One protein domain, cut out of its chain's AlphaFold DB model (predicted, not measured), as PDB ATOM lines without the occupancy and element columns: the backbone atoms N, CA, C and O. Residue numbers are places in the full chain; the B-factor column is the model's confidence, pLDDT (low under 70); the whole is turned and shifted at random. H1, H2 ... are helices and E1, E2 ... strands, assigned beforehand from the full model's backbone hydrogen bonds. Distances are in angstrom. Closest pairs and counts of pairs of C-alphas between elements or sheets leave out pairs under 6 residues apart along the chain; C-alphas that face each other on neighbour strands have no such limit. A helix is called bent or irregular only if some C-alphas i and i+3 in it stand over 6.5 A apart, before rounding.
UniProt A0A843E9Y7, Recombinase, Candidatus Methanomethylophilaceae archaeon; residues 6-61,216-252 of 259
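AT A GLANCE: This is residues 6 to 61 and 216 to 252 of the 259 residues of the protein "Recombinase" of Candidatus Methanomethylophilaceae archaeon (UniProt A0A843E9Y7). A short helix, H2, sits in the middle of a compact, rounded body, with helices H1 and H3 to one side of it, helix H4 on the far side, and a small hairpin of two strands, E1 and E2, along a third side. H3 and H4 lie toward the two ends of the longest axis, and the long link between them, residues 229 to 241, has no named element. The printed part has 93 residues, with two named strands and four named helices in the order E1, E2, H1, H2, H3, H4; the sheet is E1 - E2, antiparallel, and the class is mostly helix. The radius of gyration of the C-alphas is 12.1 A, and the C-alphas span 34 by 27 by 26 A.

IN THESE COORDINATES: E1, residues 9 to 13, begins with C-alpha 9 at (65.930, 59.234, 107.882) and is 10.9 A long from first to last C-alpha. E2, residues 18 to 21, measures 9.9 A. H1, residues 31 to 37, measures 10.6 A and is irregular, but only just: C-alphas 32 and 35 are 6.53 A apart. H2, residues 46 to 53, measures 10.5 A and begins with C-alpha 46 at (57.110, 72.311, 101.402). H3, residues 216 to 228, is the longest helix at 16.8 A; it is neither bent nor irregular, but only just, as C-alphas 225 and 228 are 6.1 A apart. H4, residues 242 to 251, measures 14.7 A and ends with C-alpha 251 at (74.494, 63.118, 108.067).

HOW THE PARTS SIT: E1 and E2 form a hairpin at 161 degrees, with N 10 and O 20 at 2.8 A and N 13 and O 18 at 2.9 A, both within hydrogen-bond range. E2 is near H2, and E1 is near H4. H1 and H2 form a helical hairpin; they touch, closest at the C-alphas of Ile 37 and Pro 46, 4.7 A, at a steep tilt of 42 degrees, opposite ways. H1 touches H3, closest at the C-alphas of Ile 37 and Cys 220, 6.4 A, at a steep tilt of 65 degrees, the same way. H2 and H3 only just touch, with 3 pairs of C-alphas within 8 A; H3 does so with residues 227 to 228 alone, the closest C-alphas are those of Ala 50 and Ile 228, 6.7 A, and the lines are about perpendicular at 76 degrees. H2 and H4 are close but not clearly touching, with the C-alphas of Ala 48 and Leu 244 closest at 7.4 A. H3 and H4 are apart. In H2 and H3 every O i to N i+4 pair is within hydrogen-bond range; in H4 5 of 6 are, and in H1 1 of 3, beside 3 of 4 O i to N i+3 pairs.

THE WHOLE: The C-alphas farthest apart are those of Ser 218 and Ala 250, 35.0 A. Residues 62 to 215 are not printed, and C-alphas 61 and 216 are 29.2 A apart across this cut. Of the links that are printed whole, H3 to H4 is long and E1 to E2 is tight. The mean pLDDT of the printed part is 92.5, and residue 252 is under 70.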
ATOM      1  N   ARG A   6      68.684  63.577 111.896       88.50
ATOM      2  CA  ARG A   6      68.939  62.825 110.654       88.50
ATOM      3  C   ARG A   6      68.997  61.311 110.857       88.50
ATOM      4  O   ARG A   6      68.899  60.574 109.886       88.50
ATOM      5  N   ASN A   7      69.117  60.823 112.097       86.94
ATOM      6  CA  ASN A   7      68.962  59.393 112.388       86.94
ATOM      7  C   ASN A   7      67.532  58.874 112.148       86.94
ATOM      8  O   ASN A   7      67.360  57.662 112.075       86.94
ATOM      9  N   ASN A   8      66.537  59.759 112.021       87.56
ATOM     10  CA  ASN A   8      65.163  59.398 111.665       87.56
ATOM     11  C   ASN A   8      64.993  59.129 110.162       87.56
ATOM     12  O   ASN A   8      63.951  58.623 109.759       87.56
ATOM     13  N   ILE A   9      65.981  59.471 109.328       92.69
ATOM     14  CA  ILE A   9      65.930  59.234 107.882       92.69
ATOM     15  C   ILE A   9      66.147  57.742 107.610       92.69
ATOM     16  O   ILE A   9      67.171  57.178 108.006       92.69
ATOM     17  N   ILE A  10      65.195  57.125 106.911       94.00
ATOM     18  CA  ILE A  10      65.257  55.730 106.461       94.00
ATOM     19  C   ILE A  10      66.042  55.668 105.148       94.00
ATOM     20  O   ILE A  10      67.062  54.973 105.070       94.00
ATOM     21  N   GLU A  11      65.614  56.446 104.151       94.56
ATOM     22  CA  GLU A  11      66.220  56.497 102.822       94.56
ATOM     23  C   GLU A  11      66.035  57.881 102.175       94.56
ATOM     24  O   GLU A  11      65.049  58.576 102.409       94.56
ATOM     25  N   MET A  12      67.019  58.302 101.377       95.19
ATOM     26  CA  MET A  12      66.904  59.472 100.503       95.19
ATOM     27  C   MET A  12      66.816  58.978  99.060       95.19
ATOM     28  O   MET A  12      67.789  58.420  98.544       95.19
ATOM     29  N   HIS A  13      65.674  59.196  98.418       95.69
ATOM     30  CA  HIS A  13      65.407  58.798  97.040       95.69
ATOM     31  C   HIS A  13      65.859  59.916  96.102       95.69
ATOM     32  O   HIS A  13      65.106  60.836  95.810       95.69
ATOM     33  N   GLU A  14      67.132  59.892  95.700       93.88
ATOM     34  CA  GLU A  14      67.757  60.993  94.944       93.88
ATOM     35  C   GLU A  14      67.150  61.188  93.542       93.88
ATOM     36  O   GLU A  14      67.063  62.323  93.075       93.88
ATOM     37  N   ASP A  15      66.710  60.109  92.885       93.38
ATOM     38  CA  ASP A  15      66.129  60.174  91.538       93.38
ATOM     39  C   ASP A  15      64.681  60.701  91.577       93.38
ATOM     40  O   ASP A  15      64.284  61.500  90.728       93.38
ATOM     41  N   GLU A  16      63.904  60.288  92.583       95.88
ATOM     42  CA  GLU A  16      62.513  60.700  92.801       95.88
ATOM     43  C   GLU A  16      62.361  61.962  93.663       95.88
ATOM     44  O   GLU A  16      61.269  62.511  93.754       95.88
ATOM     45  N   ARG A  17      63.451  62.439  94.268       97.06
ATOM     46  CA  ARG A  17      63.553  63.686  95.036       97.06
ATOM     47  C   ARG A  17      62.724  63.769  96.317       97.06
ATOM     48  O   ARG A  17      62.262  64.851  96.672       97.06
ATOM     49  N   TYR A  18      62.602  62.675  97.064       97.25
ATOM     50  CA  TYR A  18      61.963  62.689  98.385       97.25
ATOM     51  C   TYR A  18      62.739  61.886  99.435       97.25
ATOM     52  O   TYR A  18      63.641  61.100  99.132       97.25
ATOM     53  N   ILE A  19      62.412  62.113 100.707       96.44
ATOM     54  CA  ILE A  19      63.017  61.413 101.844       96.44
ATOM     55  C   ILE A  19      61.967  60.555 102.529       96.44
ATOM     56  O   ILE A  19      60.916  61.074 102.896       96.44
ATOM     57  N   GLU A  20      62.289  59.282 102.755       96.81
ATOM     58  CA  GLU A  20      61.552  58.387 103.646       96.81
ATOM     59  C   GLU A  20      62.109  58.507 105.075       96.81
ATOM     60  O   GLU A  20      63.328  58.509 105.292       96.81
ATOM     61  N   PHE A  21      61.234  58.601 106.075       94.75
ATOM     62  CA  PHE A  21      61.621  58.785 107.472       94.75
ATOM     63  C   PHE A  21      60.675  58.098 108.462       94.75
ATOM     64  O   PHE A  21      59.504  57.850 108.186       94.75
ATOM     65  N   ASP A  22      61.188  57.830 109.663       92.62
ATOM     66  CA  ASP A  22      60.389  57.321 110.776       92.62
ATOM     67  C   ASP A  22      59.436  58.408 111.301       92.62
ATOM     68  O   ASP A  22      59.838  59.532 111.607       92.62
ATOM     69  N   THR A  23      58.159  58.062 111.449       87.88
ATOM     70  CA  THR A  23      57.061  58.977 111.809       87.88
ATOM     71  C   THR A  23      56.960  59.239 113.314       87.88
ATOM     72  O   THR A  23      55.927  59.691 113.819       87.88
ATOM     73  N   TRP A  24      58.015  58.945 114.072       81.69
ATOM     74  CA  TRP A  24      58.000  59.088 115.517       81.69
ATOM     75  C   TRP A  24      57.994  60.563 115.956       81.69
ATOM     76  O   TRP A  24      58.957  61.300 115.761       81.69
ATOM     77  N   ALA A  25      56.901  60.960 116.619       83.62
ATOM     78  CA  ALA A  25      56.706  62.256 117.281       83.62
ATOM     79  C   ALA A  25      56.907  63.499 116.378       83.62
ATOM     80  O   ALA A  25      57.720  64.371 116.706       83.62
ATOM     81  N   PRO A  26      56.140  63.638 115.275       91.19
ATOM     82  CA  PRO A  26      56.223  64.815 114.418       91.19
ATOM     83  C   PRO A  26      55.833  66.083 115.187       91.19
ATOM     84  O   PRO A  26      54.911  66.083 116.009       91.19
ATOM     85  N   LYS A  27      56.522  67.191 114.898       93.75
ATOM     86  CA  LYS A  27      56.195  68.505 115.462       93.75
ATOM     87  C   LYS A  27      54.857  69.009 114.901       93.75
ATOM     88  O   LYS A  27      54.450  68.666 113.795       93.75
ATOM     89  N   LYS A  28      54.184  69.885 115.648       95.69
ATOM     90  CA  LYS A  28      52.944  70.547 115.210       95.69
ATOM     91  C   LYS A  28      53.176  71.493 114.029       95.69
ATOM     92  O   LYS A  28      54.264  72.038 113.865       95.69
ATOM     93  N   ILE A  29      52.138  71.773 113.254       97.25
ATOM     94  CA  ILE A  29      52.114  72.862 112.277       97.25
ATOM     95  C   ILE A  29      51.961  74.185 113.040       97.25
ATOM     96  O   ILE A  29      50.916  74.467 113.624       97.25
ATOM     97  N   THR A  30      53.026  74.981 113.067       95.81
ATOM     98  CA  THR A  30      53.047  76.313 113.686       95.81
ATOM     99  C   THR A  30      52.755  77.407 112.665       95.81
ATOM    100  O   THR A  30      52.863  77.160 111.467       95.81
ATOM    101  N   GLY A  31      52.432  78.628 113.105       93.19
ATOM    102  CA  GLY A  31      51.998  79.707 112.202       93.19
ATOM    103  C   GLY A  31      52.967  79.969 111.042       93.19
ATOM    104  O   GLY A  31      52.557  79.986 109.885       93.19
ATOM    105  N   HIS A  32      54.273  80.020 111.324       91.94
ATOM    106  CA  HIS A  32      55.312  80.215 110.302       91.94
ATOM    107  C   HIS A  32      55.456  79.051 109.295       91.94
ATOM    108  O   HIS A  32      56.164  79.184 108.300       91.94
ATOM    109  N   ARG A  33      54.842  77.888 109.554       95.50
ATOM    110  CA  ARG A  33      54.905  76.708 108.675       95.50
ATOM    111  C   ARG A  33      53.794  76.690 107.636       95.50
ATOM    112  O   ARG A  33      53.983  76.068 106.598       95.50
ATOM    113  N   ILE A  34      52.674  77.380 107.878       96.62
ATOM    114  CA  ILE A  34      51.515  77.373 106.970       96.62
ATOM    115  C   ILE A  34      51.915  77.866 105.581       96.62
ATOM    116  O   ILE A  34      51.679  77.173 104.596       96.62
ATOM    117  N   GLY A  35      52.592  79.015 105.503       94.31
ATOM    118  CA  GLY A  35      53.013  79.575 104.219       94.31
ATOM    119  C   GLY A  35      53.940  78.645 103.429       94.31
ATOM    120  O   GLY A  35      53.828  78.562 102.209       94.31
ATOM    121  N   GLY A  36      54.831  77.916 104.110       95.19
ATOM    122  CA  GLY A  36      55.727  76.952 103.463       95.19
ATOM    123  C   GLY A  36      55.006  75.683 103.000       95.19
ATOM    124  O   GLY A  36      55.275  75.209 101.903       95.19
ATOM    125  N   ILE A  37      54.040  75.177 103.778       97.50
ATOM    126  CA  ILE A  37      53.197  74.030 103.388       97.50
ATOM    127  C   ILE A  37      52.372  74.357 102.141       97.50
ATOM    128  O   ILE A  37      52.335  73.569 101.203       97.50
ATOM    129  N   LEU A  38      51.747  75.538 102.114       95.94
ATOM    130  CA  LEU A  38      50.905  75.984 101.000       95.94
ATOM    131  C   LEU A  38      51.711  76.527  99.806       95.94
ATOM    132  O   LEU A  38      51.127  76.982  98.826       95.94
ATOM    133  N   GLY A  39      53.047  76.516  99.877       92.50
ATOM    134  CA  GLY A  39      53.924  76.946  98.784       92.50
ATOM    135  C   GLY A  39      53.916  78.452  98.493       92.50
ATOM    136  O   GLY A  39      54.357  78.860  97.421       92.50
ATOM    137  N   VAL A  40      53.432  79.283  99.422       90.25
ATOM    138  CA  VAL A  40      53.382  80.752  99.278       90.25
ATOM    139  C   VAL A  40      54.527  81.471  99.992       90.25
ATOM    140  O   VAL A  40      54.744  82.661  99.763       90.25
ATOM    141  N   SER A  41      55.263  80.777 100.866       87.81
ATOM    142  CA  SER A  41      56.398  81.383 101.563       87.81
ATOM    143  C   SER A  41      57.563  81.643 100.614       87.81
ATOM    144  O   SER A  41      57.905  80.822  99.764       87.81
ATOM    145  N   ARG A  42      58.226  82.784 100.814       81.00
ATOM    146  CA  ARG A  42      59.459  83.139 100.094       81.00
ATOM    147  C   ARG A  42      60.703  82.470 100.678       81.00
ATOM    148  O   ARG A  42      61.750  82.498 100.043       81.00
ATOM    149  N   PHE A  43      60.593  81.914 101.884       81.50
ATOM    150  CA  PHE A  43      61.735  81.444 102.667       81.50
ATOM    151  C   PHE A  43      61.812  79.926 102.780       81.50
ATOM    152  O   PHE A  43      62.904  79.393 102.932       81.50
ATOM    153  N   LYS A  44      60.671  79.226 102.735       89.81
ATOM    154  CA  LYS A  44      60.625  77.776 102.958       89.81
ATOM    155  C   LYS A  44      59.804  77.066 101.896       89.81
ATOM    156  O   LYS A  44      58.669  77.450 101.624       89.81
ATOM    157  N   THR A  45      60.375  75.997 101.352       95.44
ATOM    158  CA  THR A  45      59.681  75.036 100.492       95.44
ATOM    159  C   THR A  45      58.819  74.080 101.334       95.44
ATOM    160  O   THR A  45      59.077  73.907 102.534       95.44
ATOM    161  N   PRO A  46      57.831  73.394 100.729       97.50
ATOM    162  CA  PRO A  46      57.110  72.311 101.402       97.50
ATOM    163  C   PRO A  46      58.046  71.202 101.913       97.50
ATOM    164  O   PRO A  46      57.854  70.696 103.021       97.50
ATOM    165  N   PHE A  47      59.097  70.867 101.154       97.44
ATOM    166  CA  PHE A  47      60.128  69.906 101.554       97.44
ATOM    167  C   PHE A  47      60.856  70.330 102.837       97.44
ATOM    168  O   PHE A  47      60.951  69.549 103.789       97.44
ATOM    169  N   ALA A  48      61.320  71.581 102.904       95.75
ATOM    170  CA  ALA A  48      62.004  72.106 104.081       95.75
ATOM    171  C   ALA A  48      61.105  72.061 105.325       95.75
ATOM    172  O   ALA A  48      61.538  71.622 106.397       95.75
ATOM    173  N   VAL A  49      59.824  72.423 105.179       96.31
ATOM    174  CA  VAL A  49      58.857  72.333 106.282       96.31
ATOM    175  C   VAL A  49      58.621  70.885 106.717       96.31
ATOM    176  O   VAL A  49      58.539  70.622 107.920       96.31
ATOM    177  N   ALA A  50      58.564  69.932 105.782       97.06
ATOM    178  CA  ALA A  50      58.437  68.517 106.123       97.06
ATOM    179  C   ALA A  50      59.625  68.021 106.951       97.06
ATOM    180  O   ALA A  50      59.425  67.385 107.987       97.06
ATOM    181  N   CYS A  51      60.848  68.398 106.568       95.38
ATOM    182  CA  CYS A  51      62.055  68.058 107.319       95.38
ATOM    183  C   CYS A  51      62.025  68.634 108.749       95.38
ATOM    184  O   CYS A  51      62.387  67.953 109.713       95.38
ATOM    185  N   GLU A  52      61.571  69.881 108.925       94.12
ATOM    186  CA  GLU A  52      61.424  70.501 110.250       94.12
ATOM    187  C   GLU A  52      60.409  69.783 111.135       94.12
ATOM    188  O   GLU A  52      60.676  69.559 112.323       94.12
ATOM    189  N   ILE A  53      59.251  69.445 110.560       94.94
ATOM    190  CA  ILE A  53      58.167  68.745 111.248       94.94
ATOM    191  C   ILE A  53      58.606  67.335 111.644       94.94
ATOM    192  O   ILE A  53      58.381  66.929 112.782       94.94
ATOM    193  N   ALA A  54      59.293  66.624 110.754       93.62
ATOM    194  CA  ALA A  54      59.826  65.290 111.010       93.62
ATOM    195  C   ALA A  54      61.081  65.283 111.913       93.62
ATOM    196  O   ALA A  54      61.574  64.230 112.317       93.62
ATOM    197  N   GLY A  55      61.590  66.465 112.275       91.31
ATOM    198  CA  GLY A  55      62.626  66.626 113.293       91.31
ATOM    199  C   GLY A  55      64.062  66.451 112.802       91.31
ATOM    200  O   GLY A  55      64.957  66.406 113.638       91.31
ATOM    201  N   PHE A  56      64.296  66.399 111.488       89.81
ATOM    202  CA  PHE A  56      65.633  66.293 110.883       89.81
ATOM    203  C   PHE A  56      66.006  67.475 109.981       89.81
ATOM    204  O   PHE A  56      67.023  67.431 109.290       89.81
ATOM    205  N   GLY A  57      65.187  68.526 109.991       80.94
ATOM    206  CA  GLY A  57      65.459  69.776 109.294       80.94
ATOM    207  C   GLY A  57      66.757  70.442 109.745       80.94
ATOM    208  O   GLY A  57      67.263  70.218 110.845       80.94
ATOM    209  N   TYR A  58      67.281  71.279 108.859       77.31
ATOM    210  CA  TYR A  58      68.429  72.124 109.136       77.31
ATOM    211  C   TYR A  58      68.000  73.300 110.015       77.31
ATOM    212  O   TYR A  58      67.136  74.085 109.629       77.31
ATOM    213  N   GLU A  59      68.602  73.432 111.195       73.00
ATOM    214  CA  GLU A  59      68.529  74.687 111.941       73.00
ATOM    215  C   GLU A  59      69.489  75.677 111.281       73.00
ATOM    216  O   GLU A  59      70.711  75.572 111.430       73.00
ATOM    217  N   GLU A  60      68.932  76.610 110.506       70.50
ATOM    218  CA  GLU A  60      69.726  77.672 109.902       70.50
ATOM    219  C   GLU A  60      70.473  78.471 110.981       70.50
ATOM    220  O   GLU A  60      69.904  78.788 112.033       70.50
ATOM    221  N   PRO A  61      71.745  78.837 110.741       75.38
ATOM    222  CA  PRO A  61      72.467  79.736 111.618       75.38
ATOM    223  C   PRO A  61      71.677  81.029 111.791       75.38
ATOM    224  O   PRO A  61      71.198  81.609 110.814       75.38
ATOM    225  N   TRP A 216      42.825  76.978 104.618       97.81
ATOM    226  CA  TRP A 216      44.273  76.834 104.770       97.81
ATOM    227  C   TRP A 216      44.643  75.784 105.820       97.81
ATOM    228  O   TRP A 216      45.520  74.953 105.586       97.81
ATOM    229  N   MET A 217      43.955  75.766 106.967       98.38
ATOM    230  CA  MET A 217      44.149  74.728 107.985       98.38
ATOM    231  C   MET A 217      43.742  73.339 107.479       98.38
ATOM    232  O   MET A 217      44.442  72.362 107.744       98.38
ATOM    233  N   SER A 218      42.636  73.230 106.739       98.38
ATOM    234  CA  SER A 218      42.198  71.963 106.146       98.38
ATOM    235  C   SER A 218      43.208  71.428 105.125       98.38
ATOM    236  O   SER A 218      43.532  70.240 105.146       98.38
ATOM    237  N   GLU A 219      43.751  72.295 104.273       98.31
ATOM    238  CA  GLU A 219      44.799  71.964 103.302       98.31
ATOM    239  C   GLU A 219      46.091  71.530 104.004       98.31
ATOM    240  O   GLU A 219      46.644  70.480 103.682       98.31
ATOM    241  N   CYS A 220      46.517  72.252 105.045       98.31
ATOM    242  CA  CYS A 220      47.681  71.864 105.844       98.31
ATOM    243  C   CYS A 220      47.482  70.512 106.538       98.31
ATOM    244  O   CYS A 220      48.423  69.726 106.652       98.31
ATOM    245  N   LYS A 221      46.260  70.217 106.995       98.25
ATOM    246  CA  LYS A 221      45.918  68.915 107.569       98.25
ATOM    247  C   LYS A 221      45.994  67.802 106.524       98.25
ATOM    248  O   LYS A 221      46.535  66.744 106.833       98.25
ATOM    249  N   ALA A 222      45.452  68.023 105.327       98.38
ATOM    250  CA  ALA A 222      45.529  67.054 104.236       98.38
ATOM    251  C   ALA A 222      46.990  66.779 103.858       98.38
ATOM    252  O   ALA A 222      47.400  65.624 103.833       98.38
ATOM    253  N   TRP A 223      47.789  67.835 103.709       98.25
ATOM    254  CA  TRP A 223      49.226  67.746 103.458       98.25
ATOM    255  C   TRP A 223      49.972  66.989 104.570       98.25
ATOM    256  O   TRP A 223      50.826  66.150 104.298       98.25
ATOM    257  N   PHE A 224      49.635  67.227 105.841       97.75
ATOM    258  CA  PHE A 224      50.249  66.511 106.965       97.75
ATOM    259  C   PHE A 224      49.898  65.020 106.952       97.75
ATOM    260  O   PHE A 224      50.745  64.175 107.242       97.75
ATOM    261  N   ASP A 225      48.637  64.695 106.657       96.75
ATOM    262  CA  ASP A 225      48.166  63.316 106.548       96.75
ATOM    263  C   ASP A 225      48.832  62.603 105.352       96.75
ATOM    264  O   ASP A 225      49.210  61.440 105.484       96.75
ATOM    265  N   GLU A 226      49.021  63.306 104.233       97.25
ATOM    266  CA  GLU A 226      49.671  62.803 103.021       97.25
ATOM    267  C   GLU A 226      51.166  62.556 103.217       97.25
ATOM    268  O   GLU A 226      51.626  61.461 102.947       97.25
ATOM    269  N   TYR A 227      51.922  63.535 103.705       97.62
ATOM    270  CA  TYR A 227      53.383  63.453 103.748       97.62
ATOM    271  C   TYR A 227      53.888  62.976 105.112       97.62
ATOM    272  O   TYR A 227      54.536  61.938 105.260       97.62
ATOM    273  N   ILE A 228      53.529  63.708 106.165       96.62
ATOM    274  CA  ILE A 228      54.143  63.528 107.484       96.62
ATOM    275  C   ILE A 228      53.723  62.218 108.139       96.62
ATOM    276  O   ILE A 228      54.565  61.505 108.682       96.62
ATOM    277  N   LYS A 229      52.432  61.879 108.101       95.31
ATOM    278  CA  LYS A 229      51.953  60.615 108.680       95.31
ATOM    279  C   LYS A 229      52.328  59.396 107.857       95.31
ATOM    280  O   LYS A 229      52.404  58.309 108.423       95.31
ATOM    281  N   ALA A 230      52.510  59.563 106.554       95.88
ATOM    282  CA  ALA A 230      52.885  58.470 105.678       95.88
ATOM    283  C   ALA A 230      54.402  58.208 105.671       95.88
ATOM    284  O   ALA A 230      54.820  57.144 105.224       95.88
ATOM    285  N   GLY A 231      55.202  59.125 106.227       96.88
ATOM    286  CA  GLY A 231      56.643  58.951 106.407       96.88
ATOM    287  C   GLY A 231      57.470  59.364 105.196       96.88
ATOM    288  O   GLY A 231      58.566  58.842 105.021       96.88
ATOM    289  N   TYR A 232      56.967  60.281 104.364       96.94
ATOM    290  CA  TYR A 232      57.716  60.821 103.233       96.94
ATOM    291  C   TYR A 232      57.568  62.338 103.100       96.94
ATOM    292  O   TYR A 232      56.578  62.934 103.516       96.94
ATOM    293  N   THR A 233      58.583  62.999 102.554       97.94
ATOM    294  CA  THR A 233      58.526  64.440 102.263       97.94
ATOM    295  C   THR A 233      57.856  64.700 100.910       97.94
ATOM    296  O   THR A 233      57.842  63.808 100.064       97.94
ATOM    297  N   PRO A 234      57.362  65.924 100.648       97.88
ATOM    298  CA  PRO A 234      57.189  66.397  99.278       97.88
ATOM    299  C   PRO A 234      58.516  66.392  98.517       97.88
ATOM    300  O   PRO A 234      59.587  66.343  99.136       97.88
ATOM    301  N   ASP A 235      58.426  66.513  97.195       97.75
ATOM    302  CA  ASP A 235      59.592  66.640  96.329       97.75
ATOM    303  C   ASP A 235      60.416  67.878  96.712       97.75
ATOM    304  O   ASP A 235      59.864  68.967  96.927       97.75
ATOM    305  N   TRP A 236      61.737  67.727  96.786       97.25
ATOM    306  CA  TRP A 236      62.640  68.861  96.970       97.25
ATOM    307  C   TRP A 236      62.970  69.562  95.651       97.25
ATOM    308  O   TRP A 236      62.930  68.985  94.559       97.25
ATOM    309  N   ASP A 237      63.376  70.820  95.767       95.94
ATOM    310  CA  ASP A 237      63.899  71.645  94.685       95.94
ATOM    311  C   ASP A 237      65.430  71.738  94.813       95.94
ATOM    312  O   ASP A 237      65.956  72.180  95.833       95.94
ATOM    313  N   ASP A 238      66.164  71.308  93.781       94.50
ATOM    314  CA  ASP A 238      67.636  71.231  93.818       94.50
ATOM    315  C   ASP A 238      68.313  72.591  94.068       94.50
ATOM    316  O   ASP A 238      69.419  72.629  94.609       94.50
ATOM    317  N   GLU A 239      67.677  73.698  93.671       93.69
ATOM    318  CA  GLU A 239      68.219  75.045  93.844       93.69
ATOM    319  C   GLU A 239      67.791  75.643  95.183       93.69
ATOM    320  O   GLU A 239      68.632  76.142  95.935       93.69
ATOM    321  N   LYS A 240      66.497  75.577  95.508       93.00
ATOM    322  CA  LYS A 240      65.957  76.196  96.729       93.00
ATOM    323  C   LYS A 240      66.339  75.434  97.990       93.00
ATOM    324  O   LYS A 240      66.556  76.057  99.024       93.00
ATOM    325  N   ASP A 241      66.456  74.113  97.903       94.38
ATOM    326  CA  ASP A 241      66.779  73.255  99.042       94.38
ATOM    327  C   ASP A 241      68.268  72.873  99.083       94.38
ATOM    328  O   ASP A 241      68.665  72.025  99.880       94.38
ATOM    329  N   ALA A 242      69.122  73.494  98.260       93.62
ATOM    330  CA  ALA A 242      70.526  73.110  98.089       93.62
ATOM    331  C   ALA A 242      71.309  73.005  99.414       93.62
ATOM    332  O   ALA A 242      72.019  72.017  99.648       93.62
ATOM    333  N   ASP A 243      71.172  73.996 100.298       91.44
ATOM    334  CA  ASP A 243      71.869  74.016 101.589       91.44
ATOM    335  C   ASP A 243      71.313  72.970 102.564       91.44
ATOM    336  O   ASP A 243      72.085  72.265 103.228       91.44
ATOM    337  N   LEU A 244      69.989  72.792 102.587       93.00
ATOM    338  CA  LEU A 244      69.334  71.745 103.368       93.00
ATOM    339  C   LEU A 244      69.773  70.356 102.881       93.00
ATOM    340  O   LEU A 244      70.227  69.538 103.679       93.00
ATOM    341  N   LEU A 245      69.750  70.099 101.575       94.50
ATOM    342  CA  LEU A 245      70.203  68.842 100.974       94.50
ATOM    343  C   LEU A 245      71.676  68.566 101.280       94.50
ATOM    344  O   LEU A 245      72.047  67.439 101.615       94.50
ATOM    345  N   LYS A 246      72.534  69.590 101.222       92.81
ATOM    346  CA  LYS A 246      73.945  69.476 101.612       92.81
ATOM    347  C   LYS A 246      74.092  69.065 103.080       92.81
ATOM    348  O   LYS A 246      74.905  68.188 103.383       92.81
ATOM    349  N   TYR A 247      73.312  69.661 103.981       92.00
ATOM    350  CA  TYR A 247      73.284  69.292 105.399       92.00
ATOM    351  C   TYR A 247      72.801  67.848 105.624       92.00
ATOM    352  O   TYR A 247      73.424  67.095 106.386       92.00
ATOM    353  N   LEU A 248      71.729  67.441 104.943       92.56
ATOM    354  CA  LEU A 248      71.130  66.110 105.062       92.56
ATOM    355  C   LEU A 248      72.096  65.024 104.568       92.56
ATOM    356  O   LEU A 248      72.421  64.096 105.314       92.56
ATOM    357  N   ARG A 249      72.679  65.206 103.377       91.56
ATOM    358  CA  ARG A 249      73.658  64.280 102.776       91.56
ATOM    359  C   ARG A 249      74.920  64.097 103.624       91.56
ATOM    360  O   ARG A 249      75.528  63.030 103.600       91.56
ATOM    361  N   ALA A 250      75.320  65.110 104.394       87.06
ATOM    362  CA  ALA A 250      76.457  65.001 105.307       87.06
ATOM    363  C   ALA A 250      76.177  64.095 106.525       87.06
ATOM    364  O   ALA A 250      77.124  63.605 107.144       87.06
ATOM    365  N   GLY A 251      74.906  63.890 106.889       72.69
ATOM    366  CA  GLY A 251      74.494  63.118 108.067       72.69
ATOM    367  C   GLY A 251      74.067  61.682 107.789       72.69
ATOM    368  O   GLY A 251      74.186  60.836 108.678       72.69
ATOM    369  N   VAL A 252      73.614  61.374 106.570       65.56
ATOM    370  CA  VAL A 252      73.208  60.010 106.209       65.56
ATOM    371  C   VAL A 252      74.436  59.098 106.202       65.56
ATOM    372  O   VAL A 252      75.325  59.184 105.349       65.56
TER     373      VAL A 252